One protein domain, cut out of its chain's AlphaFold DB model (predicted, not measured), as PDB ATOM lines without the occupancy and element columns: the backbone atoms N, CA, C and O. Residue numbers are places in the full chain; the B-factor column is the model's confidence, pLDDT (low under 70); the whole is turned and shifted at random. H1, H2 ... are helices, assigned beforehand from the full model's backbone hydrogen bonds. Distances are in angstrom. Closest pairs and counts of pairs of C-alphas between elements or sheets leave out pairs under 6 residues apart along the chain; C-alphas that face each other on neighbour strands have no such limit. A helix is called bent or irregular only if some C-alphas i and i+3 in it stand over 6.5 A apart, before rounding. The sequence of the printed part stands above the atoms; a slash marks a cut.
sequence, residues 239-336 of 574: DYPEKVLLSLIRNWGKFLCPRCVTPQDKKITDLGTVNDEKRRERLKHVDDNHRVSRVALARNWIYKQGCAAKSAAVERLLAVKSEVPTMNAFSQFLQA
ATOM      1  N   ASP A 239     -26.505 -20.500  35.441       87.00
ATOM      2  CA  ASP A 239     -25.329 -21.353  35.244       87.00
ATOM      3  C   ASP A 239     -25.552 -22.367  34.091       87.00
ATOM      4  O   ASP A 239     -26.592 -22.384  33.422       87.00
ATOM      5  N   TYR A 240     -24.541 -23.183  33.777       86.38
ATOM      6  CA  TYR A 240     -24.621 -24.089  32.625       86.38
ATOM      7  C   TYR A 240     -25.696 -25.189  32.764       86.38
ATOM      8  O   TYR A 240     -26.480 -25.351  31.822       86.38
ATOM      9  N   PRO A 241     -25.780 -25.953  33.872       85.31
ATOM     10  CA  PRO A 241     -26.848 -26.939  34.043       85.31
ATOM     11  C   PRO A 241     -28.250 -26.311  33.959       85.31
ATOM     12  O   PRO A 241     -29.141 -26.877  33.316       85.31
ATOM     13  N   GLU A 242     -28.420 -25.101  34.487       84.62
ATOM     14  CA  GLU A 242     -29.688 -24.380  34.495       84.62
ATOM     15  C   GLU A 242     -30.036 -23.951  33.060       84.62
ATOM     16  O   GLU A 242     -31.161 -24.142  32.591       84.62
ATOM     17  N   LYS A 243     -29.048 -23.463  32.296       88.19
ATOM     18  CA  LYS A 243     -29.194 -23.161  30.862       88.19
ATOM     19  C   LYS A 243     -29.562 -24.380  30.040       88.19
ATOM     20  O   LYS A 243     -30.354 -24.251  29.109       88.19
ATOM     21  N   VAL A 244     -29.015 -25.554  30.340       88.00
ATOM     22  CA  VAL A 244     -29.383 -26.805  29.659       88.00
ATOM     23  C   VAL A 244     -30.869 -27.113  29.877       88.00
ATOM     24  O   VAL A 244     -31.572 -27.461  28.925       88.00
ATOM     25  N   LEU A 245     -31.376 -26.908  31.096       85.62
ATOM     26  CA  LEU A 245     -32.797 -27.073  31.412       85.62
ATOM     27  C   LEU A 245     -33.668 -26.016  30.719       85.62
ATOM     28  O   LEU A 245     -34.681 -26.364  30.116       85.62
ATOM     29  N   LEU A 246     -33.262 -24.747  30.738       87.19
ATOM     30  CA  LEU A 246     -33.980 -23.648  30.081       87.19
ATOM     31  C   LEU A 246     -34.004 -23.796  28.556       87.19
ATOM     32  O   LEU A 246     -35.015 -23.515  27.916       87.19
ATOM     33  N   SER A 247     -32.901 -24.260  27.969       89.38
ATOM     34  CA  SER A 247     -32.759 -24.499  26.528       89.38
ATOM     35  C   SER A 247     -33.421 -25.798  26.061       89.38
ATOM     36  O   SER A 247     -33.657 -25.978  24.862       89.38
ATOM     37  N   LEU A 248     -33.776 -26.679  27.006       89.62
ATOM     38  CA  LEU A 248     -34.327 -28.011  26.758       89.62
ATOM     39  C   LEU A 248     -33.441 -28.838  25.817       89.62
ATOM     40  O   LEU A 248     -33.928 -29.533  24.917       89.62
ATOM     41  N   ILE A 249     -32.130 -28.764  26.050       89.38
ATOM     42  CA  ILE A 249     -31.159 -29.667  25.437       89.38
ATOM     43  C   ILE A 249     -30.750 -30.761  26.427       89.38
ATOM     44  O   ILE A 249     -31.006 -30.692  27.629       89.38
ATOM     45  N   ARG A 250     -30.132 -31.824  25.925       86.94
ATOM     46  CA  ARG A 250     -29.640 -32.932  26.741       86.94
ATOM     47  C   ARG A 250     -28.383 -32.504  27.481       86.94
ATOM     48  O   ARG A 250     -27.408 -32.088  26.857       86.94
ATOM     49  N   ASN A 251     -28.387 -32.693  28.797       83.06
ATOM     50  CA  ASN A 251     -27.182 -32.516  29.595       83.06
ATOM     51  C   ASN A 251     -26.098 -33.489  29.124       83.06
ATOM     52  O   ASN A 251     -26.377 -34.677  28.954       83.06
ATOM     53  N   TRP A 252     -24.893 -32.974  28.883       77.56
ATOM     54  CA  TRP A 252     -23.786 -33.727  28.281       77.56
ATOM     55  C   TRP A 252     -24.172 -34.462  26.983       77.56
ATOM     56  O   TRP A 252     -23.687 -35.555  26.699       77.56
ATOM     57  N   GLY A 253     -25.089 -33.877  26.202       81.38
ATOM     58  CA  GLY A 253     -25.488 -34.400  24.901       81.38
ATOM     59  C   GLY A 253     -24.399 -34.246  23.839       81.38
ATOM     60  O   GLY A 253     -23.355 -33.640  24.056       81.38
ATOM     61  N   LYS A 254     -24.683 -34.720  22.621       86.25
ATOM     62  CA  LYS A 254     -23.777 -34.572  21.467       86.25
ATOM     63  C   LYS A 254     -23.429 -33.107  21.164       86.25
ATOM     64  O   LYS A 254     -22.393 -32.829  20.571       86.25
ATOM     65  N   PHE A 255     -24.299 -32.189  21.567       89.06
ATOM     66  CA  PHE A 255     -24.178 -30.748  21.390       89.06
ATOM     67  C   PHE A 255     -24.336 -30.110  22.764       89.06
ATOM     68  O   PHE A 255     -25.414 -30.202  23.346       89.06
ATOM     69  N   LEU A 256     -23.248 -29.546  23.291       84.81
ATOM     70  CA  LEU A 256     -23.194 -29.023  24.659       84.81
ATOM     71  C   LEU A 256     -23.674 -27.572  24.755       84.81
ATOM     72  O   LEU A 256     -24.200 -27.155  25.776       84.81
ATOM     73  N   CYS A 257     -23.473 -26.772  23.707       89.31
ATOM     74  CA  CYS A 257     -23.748 -25.345  23.782       89.31
ATOM     75  C   CYS A 257     -25.262 -25.068  23.721       89.31
ATOM     76  O   CYS A 257     -25.896 -25.429  22.731       89.31
ATOM     77  N   PRO A 258     -25.837 -24.318  24.682       90.06
ATOM     78  CA  PRO A 258     -27.241 -23.902  24.629       90.06
ATOM     79  C   PRO A 258     -27.593 -23.044  23.406       90.06
ATOM     80  O   PRO A 258     -28.760 -22.928  23.055       90.06
ATOM     81  N   ARG A 259     -26.601 -22.429  22.747       91.56
ATOM     82  CA  ARG A 259     -26.804 -21.502  21.622       91.56
ATOM     83  C   ARG A 259     -26.472 -22.097  20.256       91.56
ATOM     84  O   ARG A 259     -26.929 -21.555  19.252       91.56
ATOM     85  N   CYS A 260     -25.682 -23.169  20.179       90.31
ATOM     86  CA  CYS A 260     -25.264 -23.753  18.903       90.31
ATOM     87  C   CYS A 260     -25.145 -25.282  18.941       90.31
ATOM     88  O   CYS A 260     -24.802 -25.884  19.952       90.31
ATOM     89  N   VAL A 261     -25.357 -25.913  17.788       90.00
ATOM     90  CA  VAL A 261     -25.207 -27.353  17.567       90.00
ATOM     91  C   VAL A 261     -23.778 -27.708  17.142       90.00
ATOM     92  O   VAL A 261     -23.558 -28.516  16.239       90.00
ATOM     93  N   THR A 262     -22.773 -27.111  17.789       88.38
ATOM     94  CA  THR A 262     -21.380 -27.547  17.617       88.38
ATOM     95  C   THR A 262     -21.189 -28.906  18.303       88.38
ATOM     96  O   THR A 262     -21.438 -29.009  19.508       88.38
ATOM     97  N   PRO A 263     -20.776 -29.957  17.567       87.06
ATOM     98  CA  PRO A 263     -20.585 -31.280  18.148       87.06
ATOM     99  C   PRO A 263     -19.516 -31.280  19.244       87.06
ATOM    100  O   PRO A 263     -18.490 -30.610  19.126       87.06
ATOM    101  N   GLN A 264     -19.723 -32.070  20.293       82.00
ATOM    102  CA  GLN A 264     -18.743 -32.250  21.361       82.00
ATOM    103  C   GLN A 264     -17.467 -32.940  20.853       82.00
ATOM    104  O   GLN A 264     -16.358 -32.635  21.300       82.00
ATOM    105  N   ASP A 265     -17.606 -33.876  19.916       78.19
ATOM    106  CA  ASP A 265     -16.528 -34.739  19.453       78.19
ATOM    107  C   ASP A 265     -15.503 -33.968  18.618       78.19
ATOM    108  O   ASP A 265     -15.757 -33.563  17.492       78.19
ATOM    109  N   LYS A 266     -14.297 -33.776  19.168       68.44
ATOM    110  CA  LYS A 266     -13.126 -33.173  18.495       68.44
ATOM    111  C   LYS A 266     -13.292 -31.727  18.004       68.44
ATOM    112  O   LYS A 266     -12.336 -31.185  17.464       68.44
ATOM    113  N   LYS A 267     -14.462 -31.098  18.154       83.00
ATOM    114  CA  LYS A 267     -14.718 -29.737  17.651       83.00
ATOM    115  C   LYS A 267     -14.642 -28.664  18.729       83.00
ATOM    116  O   LYS A 267     -14.341 -27.526  18.408       83.00
ATOM    117  N   ILE A 268     -14.797 -29.025  20.002       82.69
ATOM    118  CA  ILE A 268     -14.589 -28.093  21.128       82.69
ATOM    119  C   ILE A 268     -13.133 -27.609  21.188       82.69
ATOM    120  O   ILE A 268     -12.860 -26.464  21.533       82.69
ATOM    121  N   THR A 269     -12.180 -28.460  20.796       85.62
ATOM    122  CA  THR A 269     -10.759 -28.092  20.735       85.62
ATOM    123  C   THR A 269     -10.444 -27.049  19.666       85.62
ATOM    124  O   THR A 269      -9.349 -26.492  19.696       85.62
ATOM    125  N   ASP A 270     -11.378 -26.767  18.753       89.81
ATOM    126  CA  ASP A 270     -11.232 -25.746  17.714       89.81
ATOM    127  C   ASP A 270     -11.441 -24.321  18.270       89.81
ATOM    128  O   ASP A 270     -11.364 -23.377  17.489       89.81
ATOM    129  N   LEU A 271     -11.678 -24.148  19.584       90.69
ATOM    130  CA  LEU A 271     -11.857 -22.850  20.252       90.69
ATOM    131  C   LEU A 271     -10.900 -21.784  19.703       90.69
ATOM    132  O   LEU A 271      -9.690 -22.019  19.638       90.69
ATOM    133  N   GLY A 272     -11.439 -20.622  19.334       90.56
ATOM    134  CA  GLY A 272     -10.617 -19.515  18.842       90.56
ATOM    135  C   GLY A 272      -9.899 -19.885  17.544       90.56
ATOM    136  O   GLY A 272      -8.695 -19.701  17.406       90.56
ATOM    137  N   THR A 273     -10.604 -20.550  16.631       92.94
ATOM    138  CA  THR A 273     -10.185 -20.687  15.237       92.94
ATOM    139  C   THR A 273     -11.281 -20.113  14.358       92.94
ATOM    140  O   THR A 273     -12.464 -20.182  14.695       92.94
ATOM    141  N   VAL A 274     -10.913 -19.645  13.167       91.56
ATOM    142  CA  VAL A 274     -11.874 -19.134  12.174       91.56
ATOM    143  C   VAL A 274     -12.969 -20.168  11.852       91.56
ATOM    144  O   VAL A 274     -14.122 -19.823  11.595       91.56
ATOM    145  N   ASN A 275     -12.632 -21.462  11.884       91.19
ATOM    146  CA  ASN A 275     -13.586 -22.547  11.646       91.19
ATOM    147  C   ASN A 275     -14.538 -22.793  12.824       91.19
ATOM    148  O   ASN A 275     -15.653 -23.265  12.604       91.19
ATOM    149  N   ASP A 276     -14.112 -22.536  14.061       91.56
ATOM    150  CA  ASP A 276     -15.002 -22.551  15.225       91.56
ATOM    151  C   ASP A 276     -15.991 -21.385  15.152       91.56
ATOM    152  O   ASP A 276     -17.196 -21.590  15.252       91.56
ATOM    153  N   GLU A 277     -15.518 -20.183  14.837       89.25
ATOM    154  CA  GLU A 277     -16.363 -18.987  14.726       89.25
ATOM    155  C   GLU A 277     -17.448 -19.121  13.668       89.25
ATOM    156  O   GLU A 277     -18.638 -19.079  13.992       89.25
ATOM    157  N   LYS A 278     -17.051 -19.421  12.425       91.81
ATOM    158  CA  LYS A 278     -17.994 -19.656  11.323       91.81
ATOM    159  C   LYS A 278     -19.010 -20.740  11.666       91.81
ATOM    160  O   LYS A 278     -20.150 -20.706  11.206       91.81
ATOM    161  N   ARG A 279     -18.614 -21.734  12.460       91.31
ATOM    162  CA  ARG A 279     -19.500 -22.815  12.883       91.31
ATOM    163  C   ARG A 279     -20.479 -22.367  13.951       91.31
ATOM    164  O   ARG A 279     -21.654 -22.680  13.812       91.31
ATOM    165  N   ARG A 280     -20.042 -21.628  14.973       88.56
ATOM    166  CA  ARG A 280     -20.941 -21.060  15.992       88.56
ATOM    167  C   ARG A 280     -21.976 -20.125  15.367       88.56
ATOM    168  O   ARG A 280     -23.103 -20.068  15.846       88.56
ATOM    169  N   GLU A 281     -21.621 -19.450  14.277       89.31
ATOM    170  CA  GLU A 281     -22.542 -18.605  13.516       89.31
ATOM    171  C   GLU A 281     -23.530 -19.396  12.655       89.31
ATOM    172  O   GLU A 281     -24.730 -19.127  12.697       89.31
ATOM    173  N   ARG A 282     -23.040 -20.376  11.887       91.44
ATOM    174  CA  ARG A 282     -23.861 -21.170  10.958       91.44
ATOM    175  C   ARG A 282     -24.728 -22.210  11.659       91.44
ATOM    176  O   ARG A 282     -25.824 -22.507  11.201       91.44
ATOM    177  N   LEU A 283     -24.228 -22.792  12.745       91.38
ATOM    178  CA  LEU A 283     -24.858 -23.893  13.466       91.38
ATOM    179  C   LEU A 283     -25.561 -23.407  14.736       91.38
ATOM    180  O   LEU A 283     -25.491 -24.071  15.765       91.38
ATOM    181  N   LYS A 284     -26.232 -22.254  14.711       92.62
ATOM    182  CA  LYS A 284     -27.023 -21.797  15.864       92.62
ATOM    183  C   LYS A 284     -28.205 -22.734  16.117       92.62
ATOM    184  O   LYS A 284     -28.779 -23.308  15.191       92.62
ATOM    185  N   HIS A 285     -28.590 -22.874  17.381       91.38
ATOM    186  CA  HIS A 285     -29.908 -23.391  17.709       91.38
ATOM    187  C   HIS A 285     -30.960 -22.396  17.207       91.38
ATOM    188  O   HIS A 285     -30.833 -21.185  17.399       91.38
ATOM    189  N   VAL A 286     -31.986 -22.916  16.539       91.50
ATOM    190  CA  VAL A 286     -33.081 -22.126  15.971       91.50
ATOM    191  C   VAL A 286     -34.389 -22.682  16.502       91.50
ATOM    192  O   VAL A 286     -34.614 -23.894  16.448       91.50
ATOM    193  N   ASP A 287     -35.236 -21.798  17.019       91.44
ATOM    194  CA  ASP A 287     -36.595 -22.135  17.426       91.44
ATOM    195  C   ASP A 287     -37.579 -22.086  16.245       91.44
ATOM    196  O   ASP A 287     -38.444 -21.220  16.157       91.44
ATOM    197  N   ASP A 288     -37.429 -23.021  15.308       90.94
ATOM    198  CA  ASP A 288     -38.255 -23.108  14.102       90.94
ATOM    199  C   ASP A 288     -39.437 -24.091  14.234       90.94
ATOM    200  O   ASP A 288     -39.521 -24.930  15.141       90.94
ATOM    201  N   ASN A 289     -40.355 -24.027  13.266       91.56
ATOM    202  CA  ASN A 289     -41.476 -24.966  13.159       91.56
ATOM    203  C   ASN A 289     -40.998 -26.422  13.041       91.56
ATOM    204  O   ASN A 289     -41.688 -27.340  13.491       91.56
ATOM    205  N   HIS A 290     -39.805 -26.662  12.481       92.25
ATOM    206  CA  HIS A 290     -39.229 -28.003  12.395       92.25
ATOM    207  C   HIS A 290     -38.880 -28.564  13.777       92.25
ATOM    208  O   HIS A 290     -39.164 -29.731  14.045       92.25
ATOM    209  N   ARG A 291     -38.288 -27.762  14.666       92.12
ATOM    210  CA  ARG A 291     -38.006 -28.117  16.062       92.12
ATOM    211  C   ARG A 291     -39.288 -28.430  16.809       92.12
ATOM    212  O   ARG A 291     -39.399 -29.506  17.394       92.12
ATOM    213  N   VAL A 292     -40.270 -27.535  16.729       89.88
ATOM    214  CA  VAL A 292     -41.580 -27.729  17.365       89.88
ATOM    215  C   VAL A 292     -42.243 -29.014  16.871       89.88
ATOM    216  O   VAL A 292     -42.710 -29.811  17.682       89.88
ATOM    217  N   SER A 293     -42.187 -29.282  15.565       93.19
ATOM    218  CA  SER A 293     -42.733 -30.506  14.967       93.19
ATOM    219  C   SER A 293     -42.013 -31.772  15.445       93.19
ATOM    220  O   SER A 293     -42.677 -32.744  15.802       93.19
ATOM    221  N   ARG A 294     -40.671 -31.771  15.514       94.19
ATOM    222  CA  ARG A 294     -39.894 -32.908  16.049       94.19
ATOM    223  C   ARG A 294     -40.261 -33.203  17.501       94.19
ATOM    224  O   ARG A 294     -40.540 -34.350  17.844       94.19
ATOM    225  N   VAL A 295     -40.307 -32.175  18.349       90.25
ATOM    226  CA  VAL A 295     -40.659 -32.329  19.768       90.25
ATOM    227  C   VAL A 295     -42.110 -32.795  19.922       90.25
ATOM    228  O   VAL A 295     -42.378 -33.712  20.699       90.25
ATOM    229  N   ALA A 296     -43.050 -32.231  19.161       90.69
ATOM    230  CA  ALA A 296     -44.453 -32.638  19.181       90.69
ATOM    231  C   ALA A 296     -44.641 -34.099  18.737       90.69
ATOM    232  O   ALA A 296     -45.393 -34.841  19.373       90.69
ATOM    233  N   LEU A 297     -43.923 -34.533  17.698       94.00
ATOM    234  CA  LEU A 297     -43.938 -35.913  17.216       94.00
ATOM    235  C   LEU A 297     -43.365 -36.882  18.260       94.00
ATOM    236  O   LEU A 297     -44.016 -37.872  18.590       94.00
ATOM    237  N   ALA A 298     -42.213 -36.557  18.857       91.06
ATOM    238  CA  ALA A 298     -41.636 -37.348  19.945       91.06
ATOM    239  C   ALA A 298     -42.612 -37.485  21.126       91.06
ATOM    240  O   ALA A 298     -42.792 -38.568  21.679       91.06
ATOM    241  N   ARG A 299     -43.296 -36.395  21.492       88.56
ATOM    242  CA  ARG A 299     -44.321 -36.403  22.543       88.56
ATOM    243  C   ARG A 299     -45.543 -37.234  22.162       88.56
ATOM    244  O   ARG A 299     -46.092 -37.904  23.030       88.56
ATOM    245  N   ASN A 300     -45.973 -37.212  20.902       89.81
ATOM    246  CA  ASN A 300     -47.059 -38.065  20.419       89.81
ATOM    247  C   ASN A 300     -46.699 -39.547  20.594       89.81
ATOM    248  O   ASN A 300     -47.467 -40.288  21.206       89.81
ATOM    249  N   TRP A 301     -45.502 -39.948  20.162       89.81
ATOM    250  CA  TRP A 301     -45.013 -41.315  20.341       89.81
ATOM    251  C   TRP A 301     -44.978 -41.729  21.814       89.81
ATOM    252  O   TRP A 301     -45.477 -42.795  22.160       89.81
ATOM    253  N   ILE A 302     -44.466 -40.868  22.696       81.31
ATOM    254  CA  ILE A 302     -44.349 -41.181  24.126       81.31
ATOM    255  C   ILE A 302     -45.719 -41.253  24.809       81.31
ATOM    256  O   ILE A 302     -46.059 -42.261  25.422       81.31
ATOM    257  N   TYR A 303     -46.512 -40.185  24.720       82.94
ATOM    258  CA  TYR A 303     -47.712 -40.030  25.548       82.94
ATOM    259  C   TYR A 303     -48.977 -40.621  24.926       82.94
ATOM    260  O   TYR A 303     -49.907 -40.933  25.664       82.94
ATOM    261  N   LYS A 304     -49.050 -40.746  23.593       86.19
ATOM    262  CA  LYS A 304     -50.235 -41.286  22.902       86.19
ATOM    263  C   LYS A 304     -50.030 -42.704  22.384       86.19
ATOM    264  O   LYS A 304     -50.989 -43.463  22.356       86.19
ATOM    265  N   GLN A 305     -48.812 -43.057  21.978       88.56
ATOM    266  CA  GLN A 305     -48.507 -44.378  21.407       88.56
ATOM    267  C   GLN A 305     -47.750 -45.297  22.379       88.56
ATOM    268  O   GLN A 305     -47.457 -46.438  22.038       88.56
ATOM    269  N   GLY A 306     -47.427 -44.820  23.587       85.88
ATOM    270  CA  GLY A 306     -46.786 -45.623  24.631       85.88
ATOM    271  C   GLY A 306     -45.318 -45.968  24.363       85.88
ATOM    272  O   GLY A 306     -44.776 -46.865  25.008       85.88
ATOM    273  N   CYS A 307     -44.644 -45.287  23.429       88.12
ATOM    274  CA  CYS A 307     -43.219 -45.502  23.202       88.12
ATOM    275  C   CYS A 307     -42.398 -45.051  24.417       88.12
ATOM    276  O   CYS A 307     -42.595 -43.964  24.960       88.12
ATOM    277  N   ALA A 308     -41.395 -45.841  24.804       82.81
ATOM    278  CA  ALA A 308     -40.455 -45.420  25.837       82.81
ATOM    279  C   ALA A 308     -39.714 -44.135  25.415       82.81
ATOM    280  O   ALA A 308     -39.293 -43.997  24.261       82.81
ATOM    281  N   ALA A 309     -39.483 -43.216  26.361       78.19
ATOM    282  CA  ALA A 309     -38.787 -41.950  26.100       78.19
ATOM    283  C   ALA A 309     -37.350 -42.136  25.574       78.19
ATOM    284  O   ALA A 309     -36.862 -41.294  24.831       78.19
ATOM    285  N   LYS A 310     -36.705 -43.258  25.920       84.31
ATOM    286  CA  LYS A 310     -35.372 -43.664  25.435       84.31
ATOM    287  C   LYS A 310     -35.426 -44.673  24.278       84.31
ATOM    288  O   LYS A 310     -34.444 -45.354  23.999       84.31
ATOM    289  N   SER A 311     -36.585 -44.849  23.639       90.12
ATOM    290  CA  SER A 311     -36.708 -45.762  22.498       90.12
ATOM    291  C   SER A 311     -35.846 -45.292  21.327       90.12
ATOM    292  O   SER A 311     -35.688 -44.094  21.097       90.12
ATOM    293  N   ALA A 312     -35.341 -46.236  20.529       92.38
ATOM    294  CA  ALA A 312     -34.497 -45.921  19.375       92.38
ATOM    295  C   ALA A 312     -35.174 -44.958  18.377       92.38
ATOM    296  O   ALA A 312     -34.494 -44.170  17.725       92.38
ATOM    297  N   ALA A 313     -36.507 -44.994  18.268       90.81
ATOM    298  CA  ALA A 313     -37.273 -44.066  17.439       90.81
ATOM    299  C   ALA A 313     -37.191 -42.620  17.960       90.81
ATOM    300  O   ALA A 313     -36.809 -41.723  17.207       90.81
ATOM    301  N   VAL A 314     -37.483 -42.399  19.247       88.75
ATOM    302  CA  VAL A 314     -37.399 -41.072  19.887       88.75
ATOM    303  C   VAL A 314     -35.960 -40.558  19.886       88.75
ATOM    304  O   VAL A 314     -35.717 -39.386  19.594       88.75
ATOM    305  N   GLU A 315     -34.997 -41.440  20.149       91.38
ATOM    306  CA  GLU A 315     -33.577 -41.101  20.144       91.38
ATOM    307  C   GLU A 315     -33.106 -40.617  18.772       91.38
ATOM    308  O   GLU A 315     -32.528 -39.536  18.676       91.38
ATOM    309  N   ARG A 316     -33.424 -41.342  17.690       92.62
ATOM    310  CA  ARG A 316     -33.075 -40.912  16.325       92.62
ATOM    311  C   ARG A 316     -33.694 -39.571  15.942       92.62
ATOM    312  O   ARG A 316     -33.095 -38.847  15.154       92.62
ATOM    313  N   LEU A 317     -34.866 -39.238  16.481       93.62
ATOM    314  CA  LEU A 317     -35.552 -37.986  16.175       93.62
ATOM    315  C   LEU A 317     -34.922 -36.781  16.889       93.62
ATOM    316  O   LEU A 317     -34.731 -35.738  16.267       93.62
ATOM    317  N   LEU A 318     -34.600 -36.915  18.180       90.81
ATOM    318  CA  LEU A 318     -34.194 -35.784  19.025       90.81
ATOM    319  C   LEU A 318     -32.674 -35.661  19.228       90.81
ATOM    320  O   LEU A 318     -32.163 -34.553  19.403       90.81
ATOM    321  N   ALA A 319     -31.915 -36.762  19.164       87.56
ATOM    322  CA  ALA A 319     -30.463 -36.739  19.381       87.56
ATOM    323  C   ALA A 319     -29.708 -35.908  18.328       87.56
ATOM    324  O   ALA A 319     -28.616 -35.412  18.603       87.56
ATOM    325  N   VAL A 320     -30.302 -35.711  17.144       85.50
ATOM    326  CA  VAL A 320     -29.724 -34.951  16.019       85.50
ATOM    327  C   VAL A 320     -29.408 -33.500  16.386       85.50
ATOM    328  O   VAL A 320     -28.514 -32.913  15.784       85.50
ATOM    329  N   LYS A 321     -30.093 -32.934  17.386       87.56
ATOM    330  CA  LYS A 321     -29.817 -31.595  17.932       87.56
ATOM    331  C   LYS A 321     -29.762 -31.581  19.464       87.56
ATOM    332  O   LYS A 321     -29.948 -30.539  20.074       87.56
ATOM    333  N   SER A 322     -29.522 -32.735  20.096       89.69
ATOM    334  CA  SER A 322     -29.580 -32.897  21.559       89.69
ATOM    335  C   SER A 322     -30.891 -32.394  22.173       89.69
ATOM    336  O   SER A 322     -30.885 -31.901  23.289       89.69
ATOM    337  N   GLU A 323     -32.016 -32.510  21.477       89.62
ATOM    338  CA  GLU A 323     -33.313 -32.043  21.972       89.62
ATOM    339  C   GLU A 323     -33.891 -33.028  23.006       89.62
ATOM    340  O   GLU A 323     -33.524 -34.212  23.064       89.62
ATOM    341  N   VAL A 324     -34.827 -32.544  23.823       87.12
ATOM    342  CA  VAL A 324     -35.601 -33.357  24.776       87.12
ATOM    343  C   VAL A 324     -37.101 -33.295  24.436       87.12
ATOM    344  O   VAL A 324     -37.552 -32.321  23.833       87.12
ATOM    345  N   PRO A 325     -37.913 -34.306  24.806       85.62
ATOM    346  CA  PRO A 325     -39.338 -34.376  24.453       85.62
ATOM    347  C   PRO A 325     -40.236 -33.459  25.317       85.62
ATOM    348  O   PRO A 325     -41.324 -33.841  25.770       85.62
ATOM    349  N   THR A 326     -39.800 -32.220  25.538       83.19
ATOM    350  CA  THR A 326     -40.482 -31.215  26.362       83.19
ATOM    351  C   THR A 326     -40.716 -29.957  25.538       83.19
ATOM    352  O   THR A 326     -39.820 -29.479  24.850       83.19
ATOM    353  N   MET A 327     -41.933 -29.417  25.604       80.12
ATOM    354  CA  MET A 327     -42.245 -28.137  24.967       80.12
ATOM    355  C   MET A 327     -41.670 -26.999  25.805       80.12
ATOM    356  O   MET A 327     -41.904 -26.950  27.011       80.12
ATOM    357  N   ASN A 328     -40.943 -26.087  25.165       84.06
ATOM    358  CA  ASN A 328     -40.408 -24.908  25.835       84.06
ATOM    359  C   ASN A 328     -41.509 -23.851  26.001       84.06
ATOM    360  O   ASN A 328     -42.187 -23.543  25.024       84.06
ATOM    361  N   ALA A 329     -41.663 -23.289  27.203       81.06
ATOM    362  CA  ALA A 329     -42.639 -22.229  27.450       81.06
ATOM    363  C   ALA A 329     -42.336 -20.977  26.610       81.06
ATOM    364  O   ALA A 329     -43.229 -20.479  25.939       81.06
ATOM    365  N   PHE A 330     -41.077 -20.529  26.546       84.56
ATOM    366  CA  PHE A 330     -40.688 -19.393  25.706       84.56
ATOM    367  C   PHE A 330     -41.016 -19.643  24.240       84.56
ATOM    368  O   PHE A 330     -41.595 -18.780  23.602       84.56
ATOM    369  N   SER A 331     -40.742 -20.839  23.723       85.44
ATOM    370  CA  SER A 331     -41.082 -21.176  22.335       85.44
ATOM    371  C   SER A 331     -42.578 -21.096  22.039       85.44
ATOM    372  O   SER A 331     -42.966 -20.561  21.007       85.44
ATOM    373  N   GLN A 332     -43.432 -21.565  22.954       80.69
ATOM    374  CA  GLN A 332     -44.886 -21.514  22.759       80.69
ATOM    375  C   GLN A 332     -45.411 -20.091  22.555       80.69
ATOM    376  O   GLN A 332     -46.398 -19.909  21.848       80.69
ATOM    377  N   PHE A 333     -44.762 -19.104  23.171       79.12
ATOM    378  CA  PHE A 333     -45.231 -17.725  23.181       79.12
ATOM    379  C   PHE A 333     -44.429 -16.806  22.251       79.12
ATOM    380  O   PHE A 333     -44.991 -15.911  21.631       79.12
ATOM    381  N   LEU A 334     -43.124 -17.037  22.119       83.81
ATOM    382  CA  LEU A 334     -42.185 -16.149  21.435       83.81
ATOM    383  C   LEU A 334     -41.829 -16.605  20.015       83.81
ATOM    384  O   LEU A 334     -41.318 -15.799  19.240       83.81
ATOM    385  N   GLN A 335     -42.165 -17.842  19.631       84.00
ATOM    386  CA  GLN A 335     -41.955 -18.306  18.257       84.00
ATOM    387  C   GLN A 335     -42.825 -17.545  17.251       84.00
ATOM    388  O   GLN A 335     -42.331 -17.180  16.188       84.00
ATOM    389  N   ALA A 336     -44.102 -17.296  17.567       81.19
ATOM    390  CA  ALA A 336     -45.004 -16.567  16.670       81.19
ATOM    391  C   ALA A 336     -44.524 -15.122  16.397       81.19
ATOM    392  O   ALA A 336     -44.504 -14.723  15.235       81.19
TER     393      ALA A 336
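What this domain is: This is residues 239 to 336 of the 574 residues of an uncharacterized protein of Gymnopus androsaceus JB14 (UniProt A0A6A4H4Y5). A helical hairpin, H3 and H4, makes one end of a longish body, and H2 lies at the other end, reached by a long stretch with no named element. The short helices H1 and H5 lie apart from the hairpin and from each other, and residues 269 to 274 stick out. The printed part has 98 residues with five named helices, H1 to H5 in chain order, and no named strand; it is all helix, though under half of its residues are in named elements. It is compact, with a radius of gyration of the C-alphas of 14.3 A, and spans 46 by 31 by 25 A.

How they stand to each other: Start at H1, residues 240 to 247, which touches no helix. Go on to H2, residues 274 to 282, which touches no helix either. Next look at H3, residues 289 to 303, and H4, residues 312 to 321: they form a helical hairpin and touch, with Ala 298 and Val 314 as their closest C-alphas at 5.6 A. Their lines stand at a shallow tilt of 27 degrees, opposite ways. H5, residues 329 to 334, is only just apart from H3, the closest C-alphas being 8.2 A apart. Every O i to N i+4 pair is within hydrogen-bond range in H1, H2, H3 and H5; in H4 it is 4 of 6.

Where its parts are: Find C-alpha 240 at (-24.621, -24.089, 32.625); from there H1 runs 10.2 A to residue 247. H2 is 12.2 A long. H3 begins at C-alpha 289, (-41.476, -24.966, 13.159), and runs 20.5 A. H4 is 15.1 A long and only just irregular: C-alphas 317 and 320 are 6.6 A apart. H5, 8.6 A long, ends at C-alpha 334, (-42.185, -16.149, 21.435).

The domain as a whole: The two C-alphas farthest apart are those of Thr 273 and Lys 304, at 45.7 A. The link from H1 to H2, 26 residues, is long; the others are short. The printed part has no cut. Mean pLDDT of the printed part is 87.6, and residue 266 is under 70.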